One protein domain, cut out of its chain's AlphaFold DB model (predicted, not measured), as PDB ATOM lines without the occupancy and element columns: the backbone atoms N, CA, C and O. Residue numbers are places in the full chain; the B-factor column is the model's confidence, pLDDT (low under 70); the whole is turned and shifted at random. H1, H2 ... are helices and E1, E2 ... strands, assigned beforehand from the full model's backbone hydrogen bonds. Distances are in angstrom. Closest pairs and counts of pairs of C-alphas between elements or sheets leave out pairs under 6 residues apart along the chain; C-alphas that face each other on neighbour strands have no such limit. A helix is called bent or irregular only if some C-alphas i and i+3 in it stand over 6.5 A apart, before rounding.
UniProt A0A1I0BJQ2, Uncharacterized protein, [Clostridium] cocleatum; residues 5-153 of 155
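What this domain is: This is residues 5 to 153 of the 155 residues of an uncharacterized protein of [Clostridium] cocleatum (UniProt A0A1I0BJQ2). Two long helices, H3 and the bent but nearly straight H5, run side by side in opposite ways along the longest axis, with a strongly twisted sheet of E1, E2, E3, E6, E7 and E8 at the end where H3 begins and H5 ends. The small hairpin of E4 and E5 reaches from that sheet along the helix pair, short helix H1 sits between the sheet and H3, H2 makes a corner with H3 near the beginnings of both, and H4 lies at the far end of the pair. The printed part has 149 residues with five named helices and eight named strands, in the order E1 E2 E3 E4 E5 E6 E7 H1 H2 E8 H3 H4 H5. The class is mixed, helices and strands; the six-stranded sheet is branched with antiparallel neighbour pairs, and E4 and E5 are antiparallel too. The whole is compact, with a radius of gyration of the C-alphas of 16.7 A, and spans 50 by 33 by 27 A.

Where its parts are: E1, residues 10 to 13, begins at C-alpha 10 at (3.293, -34.264, 84.326). E2, residues 16 to 24, is 21.8 A long and bends by 62 degrees at residue 21. E3 is residues 29 to 33, 12.6 A long, and runs on into E4, residues 36 to 38, at 54 degrees. E5, residues 42 to 44, runs on into E6, residues 47 to 51, at 29 degrees. E7 is residues 58 to 63, 13.5 A long. H1 is residues 64 to 68, H2 residues 73 to 80 and E8 residues 81 to 84. H3, residues 88 to 113, is 37.9 A long, from C-alpha 88 at (-8.802, -34.994, 68.270). H4 is residues 124 to 127. H5, residues 130 to 151, was assigned as one helix by its hydrogen bonds but is bent, with C-alphas 138 and 141 7.0 A apart. Its arms are H5a, residues 130 to 138, 11.7 A, and H5b, residues 141 to 151, 15.3 A, ending at C-alpha 151 at (-4.502, -28.762, 78.061).

How they stand to each other: E1, E2 and E3 form a meander, each strand the antiparallel neighbour of the one before; N 11 and O 18 are 3.0 A apart, N 19 and O 32 2.8 A. E1 and E8 lie on one side of E2, E3 on the other side; N 23 and O 83 are 2.8 A apart. E6 pairs with E3, N 31 to O 49 at 2.9 A, and forms a hairpin with E7, N 48 to O 62 at 2.8 A. In the hairpin of E4 and E5, N 36 and O 44 are 2.9 A apart. H1 is on the branched sheet at a height of 8.8 A, only just over E6 with 3 C-alphas. H2 only grazes this sheet with residues 77 to 80, and H5b with residues 148 to 151. H3, not on that sheet, is the hub and touches four helices. It touches H1, closest C-alphas Asp 65 and Lys 99 at 7.5 A, and H2, His 74 and Trp 92 at 6.9 A, at a steep tilt of 66 degrees. It touches H5b at a shallow tilt of 17 degrees, opposite ways, closest C-alphas Leu 101 and Ile 141 at 6.3 A. With residues 104 to 112 alone it touches H5a, Ser 108 and Tyr 133 at 5.2 A, at 34 degrees, only just shallow. H3 and H4 only just touch, with 3 pairs of C-alphas within 8 A, the closest Leu 111 and Leu 127 at 5.8 A. Every O i to N i+4 pair is within hydrogen-bond range in H1, H2, H3, H5a and H5b; H4 is too short for one.

The domain as a whole: The C-alphas farthest apart are those of Ile 6 and Pro 122, 51.4 A, and the outline is only just elongated. The printed part has no cut and no long link. The mean pLDDT of the printed part is 96.4, and no printed residue is under 70.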
ATOM      1  N   ILE A   5      -6.096 -43.621  73.503       95.94
ATOM      2  CA  ILE A   5      -5.891 -42.505  74.429       95.94
ATOM      3  C   ILE A   5      -5.346 -43.050  75.753       95.94
ATOM      4  O   ILE A   5      -5.850 -44.042  76.282       95.94
ATOM      5  N   ILE A   6      -4.305 -42.409  76.277       97.56
ATOM      6  CA  ILE A   6      -3.690 -42.696  77.575       97.56
ATOM      7  C   ILE A   6      -3.781 -41.470  78.488       97.56
ATOM      8  O   ILE A   6      -3.967 -40.349  78.026       97.56
ATOM      9  N   ASN A   7      -3.642 -41.672  79.798       97.94
ATOM     10  CA  ASN A   7      -3.736 -40.573  80.758       97.94
ATOM     11  C   ASN A   7      -2.608 -39.550  80.562       97.94
ATOM     12  O   ASN A   7      -1.445 -39.929  80.397       97.94
ATOM     13  N   LYS A   8      -2.960 -38.265  80.666       98.38
ATOM     14  CA  LYS A   8      -2.015 -37.146  80.781       98.38
ATOM     15  C   LYS A   8      -1.094 -37.361  81.988       98.38
ATOM     16  O   LYS A   8      -1.521 -37.889  83.017       98.38
ATOM     17  N   GLN A   9       0.177 -36.994  81.848       98.00
ATOM     18  CA  GLN A   9       1.186 -37.111  82.905       98.00
ATOM     19  C   GLN A   9       2.051 -35.858  82.905       98.00
ATOM     20  O   GLN A   9       2.495 -35.428  81.842       98.00
ATOM     21  N   VAL A  10       2.328 -35.339  84.098       98.19
ATOM     22  CA  VAL A  10       3.293 -34.264  84.326       98.19
ATOM     23  C   VAL A  10       4.353 -34.790  85.280       98.19
ATOM     24  O   VAL A  10       4.023 -35.370  86.317       98.19
ATOM     25  N   ILE A  11       5.624 -34.632  84.925       97.12
ATOM     26  CA  ILE A  11       6.753 -35.004  85.784       97.12
ATOM     27  C   ILE A  11       7.683 -33.811  85.971       97.12
ATOM     28  O   ILE A  11       7.757 -32.939  85.114       97.12
ATOM     29  N   ASN A  12       8.422 -33.801  87.079       96.88
ATOM     30  CA  ASN A  12       9.477 -32.825  87.331       96.88
ATOM     31  C   ASN A  12      10.839 -33.506  87.156       96.88
ATOM     32  O   ASN A  12      11.128 -34.502  87.826       96.88
ATOM     33  N   LYS A  13      11.684 -32.978  86.271       94.94
ATOM     34  CA  LYS A  13      13.044 -33.475  86.014       94.94
ATOM     35  C   LYS A  13      13.940 -32.304  85.620       94.94
ATOM     36  O   LYS A  13      13.447 -31.323  85.105       94.94
ATOM     37  N   PHE A  14      15.237 -32.347  85.920       93.06
ATOM     38  CA  PHE A  14      16.180 -31.282  85.523       93.06
ATOM     39  C   PHE A  14      15.730 -29.850  85.885       93.06
ATOM     40  O   PHE A  14      16.063 -28.895  85.195       93.06
ATOM     41  N   LYS A  15      14.998 -29.703  87.004       94.31
ATOM     42  CA  LYS A  15      14.370 -28.447  87.471       94.31
ATOM     43  C   LYS A  15      13.307 -27.867  86.525       94.31
ATOM     44  O   LYS A  15      12.975 -26.697  86.661       94.31
ATOM     45  N   LYS A  16      12.779 -28.692  85.627       96.00
ATOM     46  CA  LYS A  16      11.729 -28.375  84.671       96.00
ATOM     47  C   LYS A  16      10.557 -29.350  84.773       96.00
ATOM     48  O   LYS A  16      10.722 -30.501  85.200       96.00
ATOM     49  N   LYS A  17       9.366 -28.907  84.379       98.00
ATOM     50  CA  LYS A  17       8.222 -29.791  84.132       98.00
ATOM     51  C   LYS A  17       8.266 -30.366  82.724       98.00
ATOM     52  O   LYS A  17       8.690 -29.712  81.777       98.00
ATOM     53  N   TYR A  18       7.761 -31.587  82.607       98.44
ATOM     54  CA  TYR A  18       7.599 -32.301  81.351       98.44
ATOM     55  C   TYR A  18       6.192 -32.868  81.254       98.44
ATOM     56  O   TYR A  18       5.730 -33.563  82.164       98.44
ATOM     57  N   TYR A  19       5.542 -32.610  80.126       98.69
ATOM     58  CA  TYR A  19       4.150 -32.941  79.855       98.69
ATOM     59  C   TYR A  19       4.068 -34.043  78.799       98.69
ATOM     60  O   TYR A  19       4.595 -33.901  77.696       98.69
ATOM     61  N   LEU A  20       3.428 -35.166  79.121       98.62
ATOM     62  CA  LEU A  20       3.358 -36.311  78.213       98.62
ATOM     63  C   LEU A  20       2.463 -35.998  77.005       98.62
ATOM     64  O   LEU A  20       1.258 -35.789  77.160       98.62
ATOM     65  N   LEU A  21       3.029 -36.059  75.800       98.38
ATOM     66  CA  LEU A  21       2.274 -35.952  74.544       98.38
ATOM     67  C   LEU A  21       1.692 -37.310  74.125       98.38
ATOM     68  O   LEU A  21       0.573 -37.410  73.621       98.38
ATOM     69  N   GLY A  22       2.448 -38.378  74.367       98.12
ATOM     70  CA  GLY A  22       2.059 -39.723  73.977       98.12
ATOM     71  C   GLY A  22       3.218 -40.706  74.025       98.12
ATOM     72  O   GLY A  22       4.248 -40.470  74.664       98.12
ATOM     73  N   LYS A  23       3.032 -41.822  73.328       98.19
ATOM     74  CA  LYS A  23       4.085 -42.785  73.036       98.19
ATOM     75  C   LYS A  23       4.295 -42.897  71.538       98.19
ATOM     76  O   LYS A  23       3.310 -43.009  70.806       98.19
ATOM     77  N   ASP A  24       5.547 -42.868  71.100       96.19
ATOM     78  CA  ASP A  24       5.898 -43.066  69.693       96.19
ATOM     79  C   ASP A  24       5.624 -44.514  69.235       96.19
ATOM     80  O   ASP A  24       5.072 -45.337  69.979       96.19
ATOM     81  N   LEU A  25       5.946 -44.819  67.977       95.31
ATOM     82  CA  LEU A  25       5.750 -46.152  67.396       95.31
ATOM     83  C   LEU A  25       6.607 -47.244  68.063       95.31
ATOM     84  O   LEU A  25       6.231 -48.412  68.008       95.31
ATOM     85  N   ASP A  26       7.671 -46.855  68.769       95.12
ATOM     86  CA  ASP A  26       8.581 -47.737  69.509       95.12
ATOM     87  C   ASP A  26       8.226 -47.824  71.016       95.12
ATOM     88  O   ASP A  26       9.017 -48.301  71.830       95.12
ATOM     89  N   ASP A  27       7.029 -47.359  71.406       95.00
ATOM     90  CA  ASP A  27       6.506 -47.293  72.785       95.00
ATOM     91  C   ASP A  27       7.340 -46.406  73.748       95.00
ATOM     92  O   ASP A  27       7.130 -46.438  74.968       95.00
ATOM     93  N   ASN A  28       8.219 -45.537  73.228       96.38
ATOM     94  CA  ASN A  28       8.921 -44.534  74.034       96.38
ATOM     95  C   ASN A  28       7.981 -43.380  74.381       96.38
ATOM     96  O   ASN A  28       7.241 -42.882  73.534       96.38
ATOM     97  N   LYS A  29       8.041 -42.903  75.629       97.94
ATOM     98  CA  LYS A  29       7.305 -41.702  76.036       97.94
ATOM     99  C   LYS A  29       7.965 -40.451  75.469       97.94
ATOM    100  O   LYS A  29       9.180 -40.289  75.584       97.94
ATOM    101  N   VAL A  30       7.137 -39.569  74.933       98.44
ATOM    102  CA  VAL A  30       7.547 -38.317  74.300       98.44
ATOM    103  C   VAL A  30       6.926 -37.170  75.079       98.44
ATOM    104  O   VAL A  30       5.712 -37.151  75.316       98.44
ATOM    105  N   TRP A  31       7.763 -36.228  75.485       98.62
ATOM    106  CA  TRP A  31       7.406 -35.183  76.431       98.62
ATOM    107  C   TRP A  31       7.607 -33.807  75.816       98.62
ATOM    108  O   TRP A  31       8.585 -33.600  75.110       98.62
ATOM    109  N   LEU A  32       6.708 -32.875  76.109       98.69
ATOM    110  CA  LEU A  32       6.936 -31.448  75.919       98.69
ATOM    111  C   LEU A  32       7.563 -30.889  77.198       98.69
ATOM    112  O   LEU A  32       7.010 -31.086  78.279       98.69
ATOM    113  N   GLU A  33       8.696 -30.212  77.092       98.44
ATOM    114  CA  GLU A  33       9.301 -29.479  78.207       98.44
ATOM    115  C   GLU A  33       8.556 -28.160  78.461       98.44
ATOM    116  O   GLU A  33       8.062 -27.519  77.526       98.44
ATOM    117  N   GLU A  34       8.479 -27.726  79.719       97.94
ATOM    118  CA  GLU A  34       8.029 -26.371  80.027       97.94
ATOM    119  C   GLU A  34       8.936 -25.309  79.390       97.94
ATOM    120  O   GLU A  34      10.153 -25.456  79.294       97.94
ATOM    121  N   ALA A  35       8.323 -24.213  78.962       97.62
ATOM    122  CA  ALA A  35       9.037 -23.096  78.382       97.62
ATOM    123  C   ALA A  35       9.717 -22.283  79.486       97.62
ATOM    124  O   ALA A  35       9.157 -22.092  80.568       97.62
ATOM    125  N   SER A  36      10.887 -21.737  79.180       96.81
ATOM    126  CA  SER A  36      11.646 -20.882  80.084       96.81
ATOM    127  C   SER A  36      11.990 -19.556  79.422       96.81
ATOM    128  O   SER A  36      12.182 -19.474  78.211       96.81
ATOM    129  N   PHE A  37      12.033 -18.493  80.224       96.38
ATOM    130  CA  PHE A  37      12.584 -17.221  79.778       96.38
ATOM    131  C   PHE A  37      14.101 -17.259  79.974       96.38
ATOM    132  O   PHE A  37      14.590 -17.251  81.107       96.38
ATOM    133  N   ASP A  38      14.830 -17.325  78.867       90.19
ATOM    134  CA  ASP A  38      16.252 -17.631  78.809       90.19
ATOM    135  C   ASP A  38      17.075 -16.395  78.427       90.19
ATOM    136  O   ASP A  38      16.618 -15.475  77.739       90.19
ATOM    137  N   CYS A  39      18.318 -16.362  78.917       85.56
ATOM    138  CA  CYS A  39      19.311 -15.310  78.653       85.56
ATOM    139  C   CYS A  39      18.835 -13.869  78.934       85.56
ATOM    140  O   CYS A  39      19.491 -12.915  78.526       85.56
ATOM    141  N   GLY A  40      17.712 -13.702  79.637       89.38
ATOM    142  CA  GLY A  40      17.124 -12.408  79.970       89.38
ATOM    143  C   GLY A  40      16.413 -11.700  78.816       89.38
ATOM    144  O   GLY A  40      16.002 -10.557  79.016       89.38
ATOM    145  N   TRP A  41      16.251 -12.335  77.645       90.56
ATOM    146  CA  TRP A  41      15.665 -11.651  76.487       90.56
ATOM    147  C   TRP A  41      14.742 -12.483  75.580       90.56
ATOM    148  O   TRP A  41      13.989 -11.870  74.824       90.56
ATOM    149  N   TYR A  42      14.722 -13.818  75.661       93.69
ATOM    150  CA  TYR A  42      13.860 -14.645  74.801       93.69
ATOM    151  C   TYR A  42      13.245 -15.837  75.535       93.69
ATOM    152  O   TYR A  42      13.674 -16.204  76.624       93.69
ATOM    153  N   TRP A  43      12.245 -16.470  74.919       97.56
ATOM    154  CA  TRP A  43      11.677 -17.729  75.408       97.56
ATOM    155  C   TRP A  43      12.303 -18.939  74.714       97.56
ATOM    156  O   TRP A  43      12.213 -19.068  73.489       97.56
ATOM    157  N   GLY A  44      12.879 -19.848  75.500       96.44
ATOM    158  CA  GLY A  44      13.121 -21.229  75.099       96.44
ATOM    159  C   GLY A  44      11.817 -22.009  75.215       96.44
ATOM    160  O   GLY A  44      11.258 -22.136  76.304       96.44
ATOM    161  N   LEU A  45      11.284 -22.487  74.090       96.69
ATOM    162  CA  LEU A  45       9.997 -23.179  74.043       96.69
ATOM    163  C   LEU A  45       9.972 -24.302  73.008       96.69
ATOM    164  O   LEU A  45      10.769 -24.342  72.069       96.69
ATOM    165  N   GLY A  46       9.005 -25.205  73.176       97.50
ATOM    166  CA  GLY A  46       8.719 -26.255  72.206       97.50
ATOM    167  C   GLY A  46       9.736 -27.391  72.181       97.50
ATOM    168  O   GLY A  46       9.762 -28.126  71.199       97.50
ATOM    169  N   TYR A  47      10.560 -27.555  73.216       98.06
ATOM    170  CA  TYR A  47      11.451 -28.707  73.321       98.06
ATOM    171  C   TYR A  47      10.645 -29.992  73.510       98.06
ATOM    172  O   TYR A  47       9.784 -30.084  74.387       98.06
ATOM    173  N   VAL A  48      10.915 -30.974  72.653       98.38
ATOM    174  CA  VAL A  48      10.302 -32.298  72.681       98.38
ATOM    175  C   VAL A  48      11.378 -33.328  72.973       98.38
ATOM    176  O   VAL A  48      12.365 -33.433  72.242       98.38
ATOM    177  N   GLU A  49      11.167 -34.103  74.030       98.06
ATOM    178  CA  GLU A  49      12.202 -34.957  74.598       98.06
ATOM    179  C   GLU A  49      11.749 -36.401  74.782       98.06
ATOM    180  O   GLU A  49      10.589 -36.696  75.094       98.06
ATOM    181  N   LYS A  50      12.712 -37.313  74.645       97.88
ATOM    182  CA  LYS A  50      12.597 -38.692  75.120       97.88
ATOM    183  C   LYS A  50      13.724 -38.958  76.103       97.88
ATOM    184  O   LYS A  50      14.900 -38.774  75.786       97.88
ATOM    185  N   PHE A  51      13.374 -39.436  77.289       96.62
ATOM    186  CA  PHE A  51      14.365 -39.836  78.281       96.62
ATOM    187  C   PHE A  51      14.946 -41.214  77.971       96.62
ATOM    188  O   PHE A  51      14.324 -42.046  77.305       96.62
ATOM    189  N   ASN A  52      16.136 -41.486  78.503       93.12
ATOM    190  CA  ASN A  52      16.658 -42.846  78.534       93.12
ATOM    191  C   ASN A  52      15.784 -43.759  79.424       93.12
ATOM    192  O   ASN A  52      14.938 -43.299  80.193       93.12
ATOM    193  N   LYS A  53      16.006 -45.076  79.354       89.31
ATOM    194  CA  LYS A  53      15.185 -46.081  80.058       89.31
ATOM    195  C   LYS A  53      15.065 -45.842  81.573       89.31
ATOM    196  O   LYS A  53      14.028 -46.151  82.155       89.31
ATOM    197  N   ASN A  54      16.103 -45.280  82.192       90.75
ATOM    198  CA  ASN A  54      16.170 -45.036  83.635       90.75
ATOM    199  C   ASN A  54      15.731 -43.615  84.020       90.75
ATOM    200  O   ASN A  54      15.802 -43.256  85.195       90.75
ATOM    201  N   TYR A  55      15.310 -42.797  83.049       90.56
ATOM    202  CA  TYR A  55      14.976 -41.386  83.235       90.56
ATOM    203  C   TYR A  55      16.105 -40.603  83.921       90.56
ATOM    204  O   TYR A  55      15.846 -39.678  84.693       90.56
ATOM    205  N   SER A  56      17.361 -41.005  83.703       92.12
ATOM    206  CA  SER A  56      18.525 -40.328  84.283       92.12
ATOM    207  C   SER A  56      19.043 -39.206  83.390       92.12
ATOM    208  O   SER A  56      19.671 -38.293  83.910       92.12
ATOM    209  N   ASP A  57      18.762 -39.279  82.086       94.75
ATOM    210  CA  ASP A  57      19.228 -38.334  81.072       94.75
ATOM    211  C   ASP A  57      18.259 -38.255  79.878       94.75
ATOM    212  O   ASP A  57      17.410 -39.143  79.691       94.75
ATOM    213  N   ILE A  58      18.407 -37.207  79.071       94.56
ATOM    214  CA  ILE A  58      17.700 -36.989  77.808       94.56
ATOM    215  C   ILE A  58      18.422 -37.784  76.720       94.56
ATOM    216  O   ILE A  58      19.600 -37.582  76.447       94.56
ATOM    217  N   LYS A  59      17.712 -38.731  76.105       95.31
ATOM    218  CA  LYS A  59      18.250 -39.561  75.020       95.31
ATOM    219  C   LYS A  59      18.096 -38.865  73.671       95.31
ATOM    220  O   LYS A  59      18.984 -38.944  72.828       95.31
ATOM    221  N   GLU A  60      16.946 -38.236  73.457       94.75
ATOM    222  CA  GLU A  60      16.602 -37.551  72.215       94.75
ATOM    223  C   GLU A  60      15.987 -36.198  72.553       94.75
ATOM    224  O   GLU A  60      15.101 -36.115  73.406       94.75
ATOM    225  N   HIS A  61      16.455 -35.167  71.856       95.06
ATOM    226  CA  HIS A  61      16.022 -33.787  72.009       95.06
ATOM    227  C   HIS A  61      15.744 -33.197  70.624       95.06
ATOM    228  O   HIS A  61      16.567 -33.300  69.712       95.06
ATOM    229  N   THR A  62      14.568 -32.604  70.448       96.25
ATOM    230  CA  THR A  62      14.143 -31.953  69.204       96.25
ATOM    231  C   THR A  62      13.139 -30.841  69.513       96.25
ATOM    232  O   THR A  62      12.890 -30.539  70.677       96.25
ATOM    233  N   HIS A  63      12.556 -30.225  68.486       97.12
ATOM    234  CA  HIS A  63      11.533 -29.198  68.646       97.12
ATOM    235  C   HIS A  63      10.179 -29.601  68.055       97.12
ATOM    236  O   HIS A  63      10.091 -30.322  67.057       97.12
ATOM    237  N   PHE A  64       9.118 -29.094  68.680       97.94
ATOM    238  CA  PHE A  64       7.725 -29.353  68.347       97.94
ATOM    239  C   PHE A  64       7.376 -28.907  66.925       97.94
ATOM    240  O   PHE A  64       6.752 -29.665  66.188       97.94
ATOM    241  N   ASP A  65       7.800 -27.713  66.508       96.50
ATOM    242  CA  ASP A  65       7.601 -27.204  65.147       96.50
ATOM    243  C   ASP A  65       8.209 -28.128  64.087       96.50
ATOM    244  O   ASP A  65       7.549 -28.471  63.104       96.50
ATOM    245  N   ARG A  66       9.433 -28.609  64.329       94.38
ATOM    246  CA  ARG A  66      10.135 -29.526  63.421       94.38
ATOM    247  C   ARG A  66       9.455 -30.882  63.311       94.38
ATOM    248  O   ARG A  66       9.582 -31.533  62.273       94.38
ATOM    249  N   LEU A  67       8.791 -31.339  64.366       94.44
ATOM    250  CA  LEU A  67       8.079 -32.613  64.349       94.44
ATOM    251  C   LEU A  67       6.670 -32.482  63.768       94.44
ATOM    252  O   LEU A  67       6.285 -33.307  62.945       94.44
ATOM    253  N   PHE A  68       5.916 -31.464  64.184       95.75
ATOM    254  CA  PHE A  68       4.455 -31.471  64.074       95.75
ATOM    255  C   PHE A  68       3.861 -30.286  63.306       95.75
ATOM    256  O   PHE A  68       2.708 -30.364  62.896       95.75
ATOM    257  N   LEU A  69       4.607 -29.198  63.073       94.50
ATOM    258  CA  LEU A  69       4.094 -28.003  62.379       94.50
ATOM    259  C   LEU A  69       4.522 -27.955  60.900       94.50
ATOM    260  O   LEU A  69       4.898 -26.902  60.384       94.50
ATOM    261  N   LYS A  70       4.465 -29.114  60.234       87.62
ATOM    262  CA  LYS A  70       4.772 -29.328  58.807       87.62
ATOM    263  C   LYS A  70       3.496 -29.451  57.962       87.62
ATOM    264  O   LYS A  70       2.400 -29.193  58.441       87.62
ATOM    265  N   GLU A  71       3.608 -29.831  56.694       86.94
ATOM    266  CA  GLU A  71       2.434 -30.148  55.872       86.94
ATOM    267  C   GLU A  71       1.550 -31.206  56.557       86.94
ATOM    268  O   GLU A  71       2.051 -32.130  57.196       86.94
ATOM    269  N   ASN A  72       0.226 -31.054  56.452       89.50
ATOM    270  CA  ASN A  72      -0.754 -31.910  57.132       89.50
ATOM    271  C   ASN A  72      -0.509 -32.014  58.657       89.50
ATOM    272  O   ASN A  72      -0.431 -33.115  59.201       89.50
ATOM    273  N   ILE A  73      -0.382 -30.868  59.349       93.19
ATOM    274  CA  ILE A  73       0.005 -30.765  60.779       93.19
ATOM    275  C   ILE A  73      -0.705 -31.760  61.705       93.19
ATOM    276  O   ILE A  73      -0.089 -32.378  62.571       93.19
ATOM    277  N   HIS A  74      -2.010 -31.933  61.514       94.00
ATOM    278  CA  HIS A  74      -2.831 -32.771  62.375       94.00
ATOM    279  C   HIS A  74      -2.550 -34.258  62.163       94.00
ATOM    280  O   HIS A  74      -2.369 -35.001  63.130       94.00
ATOM    281  N   ASP A  75      -2.455 -34.683  60.906       92.44
ATOM    282  CA  ASP A  75      -2.178 -36.076  60.569       92.44
ATOM    283  C   ASP A  75      -0.738 -36.433  60.935       92.44
ATOM    284  O   ASP A  75      -0.520 -37.455  61.579       92.44
ATOM    285  N   SER A  76       0.214 -35.527  60.684       92.25
ATOM    286  CA  SER A  76       1.609 -35.665  61.122       92.25
ATOM    287  C   SER A  76       1.724 -35.903  62.632       92.25
ATOM    288  O   SER A  76       2.470 -36.781  63.072       92.25
ATOM    289  N   PHE A  77       0.958 -35.164  63.445       95.62
ATOM    290  CA  PHE A  77       0.916 -35.386  64.891       95.62
ATOM    291  C   PHE A  77       0.360 -36.776  65.227       95.62
ATOM    292  O   PHE A  77       0.976 -37.527  65.980       95.62
ATOM    293  N   ILE A  78      -0.790 -37.151  64.662       94.69
ATOM    294  CA  ILE A  78      -1.444 -38.439  64.945       94.69
ATOM    295  C   ILE A  78      -0.580 -39.629  64.509       94.69
ATOM    296  O   ILE A  78      -0.532 -40.647  65.206       94.69
ATOM    297  N   GLU A  79       0.071 -39.536  63.356       94.12
ATOM    298  CA  GLU A  79       0.881 -40.609  62.777       94.12
ATOM    299  C   GLU A  79       2.149 -40.883  63.582       94.12
ATOM    300  O   GLU A  79       2.511 -42.050  63.741       94.12
ATOM    301  N   TYR A  80       2.749 -39.848  64.176       95.44
ATOM    302  CA  TYR A  80       3.939 -39.975  65.020       95.44
ATOM    303  C   TYR A  80       3.721 -40.881  66.245       95.44
ATOM    304  O   TYR A  80       4.637 -41.572  66.698       95.44
ATOM    305  N   PHE A  81       2.504 -40.900  66.794       97.00
ATOM    306  CA  PHE A  81       2.202 -41.595  68.045       97.00
ATOM    307  C   PHE A  81       1.504 -42.942  67.831       97.00
ATOM    308  O   PHE A  81       0.532 -43.054  67.083       97.00
ATOM    309  N   SER A  82       1.913 -43.970  68.579       97.00
ATOM    310  CA  SER A  82       1.113 -45.191  68.761       97.00
ATOM    311  C   SER A  82      -0.037 -44.968  69.753       97.00
ATOM    312  O   SER A  82      -1.134 -45.504  69.571       97.00
ATOM    313  N   LYS A  83       0.193 -44.136  70.779       97.62
ATOM    314  CA  LYS A  83      -0.776 -43.762  71.824       97.62
ATOM    315  C   LYS A  83      -0.661 -42.273  72.122       97.62
ATOM    316  O   LYS A  83       0.449 -41.759  72.194       97.62
ATOM    317  N   ILE A  84      -1.782 -41.601  72.356       97.12
ATOM    318  CA  ILE A  84      -1.843 -40.140  72.540       97.12
ATOM    319  C   ILE A  84      -2.495 -39.781  73.873       97.12
ATOM    320  O   ILE A  84      -3.309 -40.547  74.383       97.12
ATOM    321  N   THR A  85      -2.160 -38.629  74.451       97.75
ATOM    322  CA  THR A  85      -2.822 -38.137  75.677       97.75
ATOM    323  C   THR A  85      -4.030 -37.240  75.403       97.75
ATOM    324  O   THR A  85      -4.788 -36.930  76.322       97.75
ATOM    325  N   LEU A  86      -4.213 -36.834  74.144       97.19
ATOM    326  CA  LEU A  86      -5.185 -35.835  73.711       97.19
ATOM    327  C   LEU A  86      -6.270 -36.442  72.822       97.19
ATOM    328  O   LEU A  86      -6.026 -37.358  72.036       97.19
ATOM    329  N   THR A  87      -7.479 -35.901  72.914       96.38
ATOM    330  CA  THR A  87      -8.543 -36.116  71.929       96.38
ATOM    331  C   THR A  87      -8.247 -35.357  70.633       96.38
ATOM    332  O   THR A  87      -7.428 -34.444  70.601       96.38
ATOM    333  N   ASN A  88      -8.968 -35.677  69.557       95.19
ATOM    334  CA  ASN A  88      -8.802 -34.994  68.270       95.19
ATOM    335  C   ASN A  88      -9.005 -33.469  68.363       95.19
ATOM    336  O   ASN A  88      -8.294 -32.705  67.722       95.19
ATOM    337  N   ASN A  89      -9.974 -33.020  69.166       96.44
ATOM    338  CA  ASN A  89     -10.218 -31.593  69.365       96.44
ATOM    339  C   ASN A  89      -9.085 -30.927  70.159       96.44
ATOM    340  O   ASN A  89      -8.634 -29.844  69.805       96.44
ATOM    341  N   GLU A  90      -8.589 -31.594  71.203       97.94
ATOM    342  CA  GLU A  90      -7.455 -31.092  71.982       97.94
ATOM    343  C   GLU A  90      -6.158 -31.067  71.159       97.94
ATOM    344  O   GLU A  90      -5.344 -30.172  71.352       97.94
ATOM    345  N   ILE A  91      -5.965 -31.987  70.205       98.00
ATOM    346  CA  ILE A  91      -4.826 -31.933  69.275       98.00
ATOM    347  C   ILE A  91      -4.868 -30.640  68.459       98.00
ATOM    348  O   ILE A  91      -3.872 -29.924  68.420       98.00
ATOM    349  N   TRP A  92      -6.011 -30.300  67.855       98.00
ATOM    350  CA  TRP A  92      -6.149 -29.035  67.123       98.00
ATOM    351  C   TRP A  92      -5.866 -27.819  68.006       98.00
ATOM    352  O   TRP A  92      -5.144 -26.918  67.589       98.00
ATOM    353  N   GLN A  93      -6.368 -27.822  69.243       98.56
ATOM    354  CA  GLN A  93      -6.089 -26.752  70.205       98.56
ATOM    355  C   GLN A  93      -4.597 -26.656  70.541       98.56
ATOM    356  O   GLN A  93      -4.050 -25.556  70.558       98.56
ATOM    357  N   LEU A  94      -3.922 -27.787  70.769       98.62
ATOM    358  CA  LEU A  94      -2.486 -27.802  71.032       98.62
ATOM    359  C   LEU A  94      -1.705 -27.248  69.837       98.62
ATOM    360  O   LEU A  94      -0.829 -26.409  70.028       98.62
ATOM    361  N   LEU A  95      -2.018 -27.697  68.619       98.31
ATOM    362  CA  LEU A  95      -1.333 -27.259  67.401       98.31
ATOM    363  C   LEU A  95      -1.486 -25.748  67.180       98.31
ATOM    364  O   LEU A  95      -0.499 -25.080  66.873       98.31
ATOM    365  N   GLU A  96      -2.683 -25.205  67.410       98.44
ATOM    366  CA  GLU A  96      -2.963 -23.769  67.311       98.44
ATOM    367  C   GLU A  96      -2.165 -22.954  68.341       98.44
ATOM    368  O   GLU A  96      -1.496 -21.971  67.999       98.44
ATOM    369  N   LEU A  97      -2.178 -23.388  69.609       98.75
ATOM    370  CA  LEU A  97      -1.444 -22.728  70.691       98.75
ATOM    371  C   LEU A  97       0.069 -22.776  70.447       98.75
ATOM    372  O   LEU A  97       0.744 -21.754  70.573       98.75
ATOM    373  N   MET A  98       0.601 -23.935  70.049       98.56
ATOM    374  CA  MET A  98       2.024 -24.094  69.751       98.56
ATOM    375  C   MET A  98       2.435 -23.234  68.556       98.56
ATOM    376  O   MET A  98       3.423 -22.509  68.650       98.56
ATOM    377  N   LYS A  99       1.669 -23.233  67.456       98.31
ATOM    378  CA  LYS A  99       1.977 -22.381  66.296       98.31
ATOM    379  C   LYS A  99       1.966 -20.898  66.669       98.31
ATOM    380  O   LYS A  99       2.873 -20.171  66.266       98.31
ATOM    381  N   SER A 100       1.000 -20.477  67.485       98.50
ATOM    382  CA  SER A 100       0.930 -19.113  68.014       98.50
ATOM    383  C   SER A 100       2.160 -18.753  68.855       98.50
ATOM    384  O   SER A 100       2.713 -17.669  68.683       98.50
ATOM    385  N   LEU A 101       2.632 -19.659  69.722       98.50
ATOM    386  CA  LEU A 101       3.847 -19.450  70.521       98.50
ATOM    387  C   LEU A 101       5.081 -19.207  69.649       98.50
ATOM    388  O   LEU A 101       5.818 -18.261  69.913       98.50
ATOM    389  N   TYR A 102       5.285 -20.015  68.605       98.19
ATOM    390  CA  TYR A 102       6.413 -19.830  67.685       98.19
ATOM    391  C   TYR A 102       6.353 -18.474  66.974       98.19
ATOM    392  O   TYR A 102       7.351 -17.756  66.959       98.19
ATOM    393  N   ILE A 103       5.173 -18.079  66.477       98.25
ATOM    394  CA  ILE A 103       4.974 -16.773  65.826       98.25
ATOM    395  C   ILE A 103       5.294 -15.629  66.794       98.25
ATOM    396  O   ILE A 103       6.070 -14.735  66.461       98.25
ATOM    397  N   PHE A 104       4.726 -15.651  68.004       98.38
ATOM    398  CA  PHE A 104       4.959 -14.588  68.982       98.38
ATOM    399  C   PHE A 104       6.406 -14.531  69.454       98.38
ATOM    400  O   PHE A 104       6.920 -13.434  69.662       98.38
ATOM    401  N   ARG A 105       7.068 -15.681  69.606       97.38
ATOM    402  CA  ARG A 105       8.480 -15.748  69.981       97.38
ATOM    403  C   ARG A 105       9.360 -15.126  68.902       97.38
ATOM    404  O   ARG A 105      10.133 -14.229  69.211       97.38
ATOM    405  N   GLU A 106       9.212 -15.541  67.644       96.75
ATOM    406  CA  GLU A 106      10.000 -14.987  66.531       96.75
ATOM    407  C   GLU A 106       9.743 -13.490  66.334       96.75
ATOM    408  O   GLU A 106      10.681 -12.713  66.148       96.75
ATOM    409  N   TYR A 107       8.479 -13.071  66.434       97.81
ATOM    410  CA  TYR A 107       8.124 -11.661  66.334       97.81
ATOM    411  C   TYR A 107       8.738 -10.843  67.474       97.81
ATOM    412  O   TYR A 107       9.378  -9.826  67.224       97.81
ATOM    413  N   SER A 108       8.611 -11.316  68.715       97.81
ATOM    414  CA  SER A 108       9.239 -10.703  69.887       97.81
ATOM    415  C   SER A 108      10.750 -10.543  69.720       97.81
ATOM    416  O   SER A 108      11.284  -9.467  69.989       97.81
ATOM    417  N   ASP A 109      11.441 -11.592  69.273       96.50
ATOM    418  CA  ASP A 109      12.892 -11.557  69.081       96.50
ATOM    419  C   ASP A 109      13.274 -10.475  68.064       96.50
ATOM    420  O   ASP A 109      14.194  -9.693  68.308       96.50
ATOM    421  N   MET A 110      12.519 -10.353  66.966       97.25
ATOM    422  CA  MET A 110      12.724  -9.292  65.978       97.25
ATOM    423  C   MET A 110      12.517  -7.893  66.574       97.25
ATOM    424  O   MET A 110      13.321  -7.002  66.299       97.25
ATOM    425  N   LEU A 111      11.488  -7.700  67.406       97.69
ATOM    426  CA  LEU A 111      11.227  -6.421  68.082       97.69
ATOM    427  C   LEU A 111      12.315  -6.043  69.091       97.69
ATOM    428  O   LEU A 111      12.543  -4.859  69.332       97.69
ATOM    429  N   HIS A 112      12.977  -7.025  69.699       96.69
ATOM    430  CA  HIS A 112      14.084  -6.782  70.619       96.69
ATOM    431  C   HIS A 112      15.385  -6.473  69.868       96.69
ATOM    432  O   HIS A 112      16.071  -5.488  70.144       96.69
ATOM    433  N   LEU A 113      15.717  -7.318  68.891       95.56
ATOM    434  CA  LEU A 113      16.988  -7.278  68.174       95.56
ATOM    435  C   LEU A 113      17.016  -6.197  67.084       95.56
ATOM    436  O   LEU A 113      18.084  -5.697  66.741       95.56
ATOM    437  N   GLY A 114      15.854  -5.816  66.548       96.81
ATOM    438  CA  GLY A 114      15.736  -4.955  65.370       96.81
ATOM    439  C   GLY A 114      16.002  -5.686  64.054       96.81
ATOM    440  O   GLY A 114      16.409  -5.067  63.077       96.81
ATOM    441  N   GLY A 115      15.816  -7.006  63.996       95.50
ATOM    442  CA  GLY A 115      16.050  -7.778  62.776       95.50
ATOM    443  C   GLY A 115      16.042  -9.288  62.985       95.50
ATOM    444  O   GLY A 115      15.773  -9.777  64.076       95.50
ATOM    445  N   ALA A 116      16.369 -10.026  61.924       94.00
ATOM    446  CA  ALA A 116      16.326 -11.491  61.890       94.00
ATOM    447  C   ALA A 116      17.571 -12.184  62.485       94.00
ATOM    448  O   ALA A 116      17.742 -13.384  62.299       94.00
ATOM    449  N   HIS A 117      18.462 -11.443  63.157       91.06
ATOM    450  CA  HIS A 117      19.707 -11.978  63.735       91.06
ATOM    451  C   HIS A 117      20.641 -12.652  62.702       91.06
ATOM    452  O   HIS A 117      21.314 -13.630  63.001       91.06
ATOM    453  N   ILE A 118      20.684 -12.151  61.464       94.38
ATOM    454  CA  ILE A 118      21.613 -12.642  60.425       94.38
ATOM    455  C   ILE A 118      22.832 -11.718  60.324       94.38
ATOM    456  O   ILE A 118      23.974 -12.166  60.290       94.38
ATOM    457  N   SER A 119      22.576 -10.414  60.301       94.69
ATOM    458  CA  SER A 119      23.555  -9.329  60.276       94.69
ATOM    459  C   SER A 119      22.924  -8.082  60.897       94.69
ATOM    460  O   SER A 119      21.756  -8.106  61.300       94.69
ATOM    461  N   GLU A 120      23.661  -6.972  60.924       94.19
ATOM    462  CA  GLU A 120      23.057  -5.664  61.169       94.19
ATOM    463  C   GLU A 120      21.941  -5.405  60.147       94.19
ATOM    464  O   GLU A 120      22.110  -5.648  58.948       94.19
ATOM    465  N   ASN A 121      20.783  -4.964  60.638       96.69
ATOM    466  CA  ASN A 121      19.636  -4.645  59.805       96.69
ATOM    467  C   ASN A 121      19.577  -3.123  59.597       96.69
ATOM    468  O   ASN A 121      19.386  -2.399  60.576       96.69
ATOM    469  N   PRO A 122      19.671  -2.621  58.350       97.31
ATOM    470  CA  PRO A 122      19.565  -1.189  58.057       97.31
ATOM    471  C   PRO A 122      18.243  -0.549  58.511       97.31
ATOM    472  O   PRO A 122      18.163   0.666  58.647       97.31
ATOM    473  N   CYS A 123      17.210  -1.361  58.755       97.06
ATOM    474  CA  CYS A 123      15.898  -0.928  59.233       97.06
ATOM    475  C   CYS A 123      15.698  -1.153  60.746       97.06
ATOM    476  O   CYS A 123      14.557  -1.150  61.207       97.06
ATOM    477  N   GLN A 124      16.758  -1.382  61.535       96.81
ATOM    478  CA  GLN A 124      16.624  -1.757  62.952       96.81
ATOM    479  C   GLN A 124      15.789  -0.778  63.786       96.81
ATOM    480  O   GLN A 124      15.009  -1.214  64.633       96.81
ATOM    481  N   ASP A 125      15.910   0.523  63.520       95.81
ATOM    482  CA  ASP A 125      15.285   1.567  64.337       95.81
ATOM    483  C   ASP A 125      13.759   1.556  64.225       95.81
ATOM    484  O   ASP A 125      13.069   1.847  65.198       95.81
ATOM    485  N   ILE A 126      13.224   1.170  63.061       97.19
ATOM    486  CA  ILE A 126      11.774   1.059  62.843       97.19
ATOM    487  C   ILE A 126      11.216  -0.312  63.244       97.19
ATOM    488  O   ILE A 126      10.010  -0.452  63.426       97.19
ATOM    489  N   LEU A 127      12.078  -1.332  63.348       97.31
ATOM    490  CA  LEU A 127      11.683  -2.688  63.730       97.31
ATOM    491  C   LEU A 127      11.651  -2.874  65.247       97.31
ATOM    492  O   LEU A 127      10.868  -3.686  65.737       97.31
ATOM    493  N   LYS A 128      12.490  -2.148  65.992       97.62
ATOM    494  CA  LYS A 128      12.516  -2.249  67.451       97.62
ATOM    495  C   LYS A 128      11.243  -1.681  68.070       97.62
ATOM    496  O   LYS A 128      10.814  -0.580  67.742       97.62
ATOM    497  N   ASN A 129      10.664  -2.416  69.017       98.19
ATOM    498  CA  ASN A 129       9.527  -1.943  69.805       98.19
ATOM    499  C   ASN A 129       9.545  -2.577  71.200       98.19
ATOM    500  O   ASN A 129       9.105  -3.710  71.393       98.19
ATOM    501  N   ASP A 130      10.055  -1.832  72.180       97.62
ATOM    502  CA  ASP A 130      10.204  -2.307  73.559       97.62
ATOM    503  C   ASP A 130       8.859  -2.504  74.280       97.62
ATOM    504  O   ASP A 130       8.710  -3.433  75.076       97.62
ATOM    505  N   GLU A 131       7.855  -1.671  73.989       98.25
ATOM    506  CA  GLU A 131       6.529  -1.797  74.600       98.25
ATOM    507  C   GLU A 131       5.845  -3.096  74.158       98.25
ATOM    508  O   GLU A 131       5.403  -3.892  74.994       98.25
ATOM    509  N   GLU A 132       5.825  -3.353  72.850       98.38
ATOM    510  CA  GLU A 132       5.227  -4.561  72.287       98.38
ATOM    511  C   GLU A 132       6.025  -5.815  72.669       98.38
ATOM    512  O   GLU A 132       5.439  -6.819  73.080       98.38
ATOM    513  N   TYR A 133       7.360  -5.736  72.659       98.38
ATOM    514  CA  TYR A 133       8.231  -6.786  73.190       98.38
ATOM    515  C   TYR A 133       7.864  -7.142  74.641       98.38
ATOM    516  O   TYR A 133       7.657  -8.316  74.973       98.38
ATOM    517  N   LYS A 134       7.704  -6.145  75.522       98.25
ATOM    518  CA  LYS A 134       7.301  -6.370  76.920       98.25
ATOM    519  C   LYS A 134       5.909  -6.986  77.017       98.25
ATOM    520  O   LYS A 134       5.724  -7.906  77.817       98.25
ATOM    521  N   ARG A 135       4.942  -6.519  76.220       98.50
ATOM    522  CA  ARG A 135       3.579  -7.076  76.186       98.50
ATOM    523  C   ARG A 135       3.599  -8.552  75.798       98.50
ATOM    524  O   ARG A 135       2.993  -9.372  76.491       98.50
ATOM    525  N   ILE A 136       4.329  -8.907  74.743       98.50
ATOM    526  CA  ILE A 136       4.426 -10.289  74.269       98.50
ATOM    527  C   ILE A 136       5.058 -11.186  75.341       98.50
ATOM    528  O   ILE A 136       4.449 -12.180  75.742       98.50
ATOM    529  N   ASN A 137       6.230 -10.813  75.863       98.19
ATOM    530  CA  ASN A 137       7.000 -11.682  76.760       98.19
ATOM    531  C   ASN A 137       6.434 -11.783  78.174       98.19
ATOM    532  O   ASN A 137       6.579 -12.826  78.805       98.19
ATOM    533  N   LYS A 138       5.810 -10.719  78.693       97.88
ATOM    534  CA  LYS A 138       5.296 -10.702  80.074       97.88
ATOM    535  C   LYS A 138       3.831 -11.100  80.175       97.88
ATOM    536  O   LYS A 138       3.380 -11.439  81.265       97.88
ATOM    537  N   ILE A 139       3.078 -11.030  79.076       98.38
ATOM    538  CA  ILE A 139       1.627 -11.239  79.100       98.38
ATOM    539  C   ILE A 139       1.207 -12.331  78.122       98.38
ATOM    540  O   ILE A 139       0.545 -13.277  78.538       98.38
ATOM    541  N   ILE A 140       1.549 -12.212  76.838       98.62
ATOM    542  CA  ILE A 140       0.986 -13.093  75.802       98.62
ATOM    543  C   ILE A 140       1.569 -14.501  75.891       98.62
ATOM    544  O   ILE A 140       0.815 -15.447  76.115       98.62
ATOM    545  N   ILE A 141       2.892 -14.646  75.757       98.56
ATOM    546  CA  ILE A 141       3.557 -15.956  75.778       98.56
ATOM    547  C   ILE A 141       3.250 -16.712  77.081       98.56
ATOM    548  O   ILE A 141       2.795 -17.853  76.985       98.56
ATOM    549  N   PRO A 142       3.361 -16.103  78.283       98.38
ATOM    550  CA  PRO A 142       2.967 -16.767  79.526       98.38
ATOM    551  C   PRO A 142       1.521 -17.273  79.526       98.38
ATOM    552  O   PRO A 142       1.260 -18.397  79.945       98.38
ATOM    553  N   LYS A 143       0.566 -16.478  79.021       98.56
ATOM    554  CA  LYS A 143      -0.846 -16.888  78.967       98.56
ATOM    555  C   LYS A 143      -1.078 -18.057  78.013       98.56
ATOM    556  O   LYS A 143      -1.852 -18.951  78.351       98.56
ATOM    557  N   ILE A 144      -0.432 -18.059  76.847       98.69
ATOM    558  CA  ILE A 144      -0.563 -19.154  75.877       98.69
ATOM    559  C   ILE A 144       0.100 -20.426  76.424       98.69
ATOM    560  O   ILE A 144      -0.526 -21.484  76.397       98.69
ATOM    561  N   ASN A 145       1.302 -20.320  77.002       98.38
ATOM    562  CA  ASN A 145       1.981 -21.437  77.667       98.38
ATOM    563  C   ASN A 145       1.107 -22.061  78.763       98.38
ATOM    564  O   ASN A 145       0.918 -23.273  78.771       98.38
ATOM    565  N   ASN A 146       0.489 -21.247  79.626       98.31
ATOM    566  CA  ASN A 146      -0.418 -21.760  80.656       98.31
ATOM    567  C   ASN A 146      -1.578 -22.563  80.052       98.31
ATOM    568  O   ASN A 146      -1.910 -23.630  80.559       98.31
ATOM    569  N   LYS A 147      -2.153 -22.109  78.929       98.62
ATOM    570  CA  LYS A 147      -3.212 -22.856  78.232       98.62
ATOM    571  C   LYS A 147      -2.714 -24.169  77.633       98.62
ATOM    572  O   LYS A 147      -3.447 -25.152  77.679       98.62
ATOM    573  N   VAL A 148      -1.481 -24.211  77.127       98.69
ATOM    574  CA  VAL A 148      -0.839 -25.465  76.701       98.69
ATOM    575  C   VAL A 148      -0.702 -26.424  77.884       98.69
ATOM    576  O   VAL A 148      -1.056 -27.594  77.765       98.69
ATOM    577  N   TYR A 149      -0.241 -25.948  79.040       98.62
ATOM    578  CA  TYR A 149      -0.027 -26.803  80.208       98.62
ATOM    579  C   TYR A 149      -1.340 -27.317  80.801       98.62
ATOM    580  O   TYR A 149      -1.450 -28.515  81.057       98.62
ATOM    581  N   GLU A 150      -2.362 -26.466  80.928       98.38
ATOM    582  CA  GLU A 150      -3.719 -26.876  81.324       98.38
ATOM    583  C   GLU A 150      -4.259 -27.973  80.387       98.38
ATOM    584  O   GLU A 150      -4.747 -29.016  80.833       98.38
ATOM    585  N   LEU A 151      -4.104 -27.780  79.070       98.25
ATOM    586  CA  LEU A 151      -4.502 -28.762  78.061       98.25
ATOM    587  C   LEU A 151      -3.753 -30.091  78.232       98.25
ATOM    588  O   LEU A 151      -4.329 -31.155  78.006       98.25
ATOM    589  N   LEU A 152      -2.499 -30.051  78.680       98.19
ATOM    590  CA  LEU A 152      -1.654 -31.224  78.907       98.19
ATOM    591  C   LEU A 152      -1.727 -31.790  80.338       98.19
ATOM    592  O   LEU A 152      -1.050 -32.776  80.636       98.19
ATOM    593  N   GLY A 153      -2.611 -31.261  81.187       96.50
ATOM    594  CA  GLY A 153      -2.943 -31.837  82.492       96.50
ATOM    595  C   GLY A 153      -2.327 -31.140  83.705       96.50
ATOM    596  O   GLY A 153      -2.417 -31.695  84.802       96.50
TER     597      GLY A 153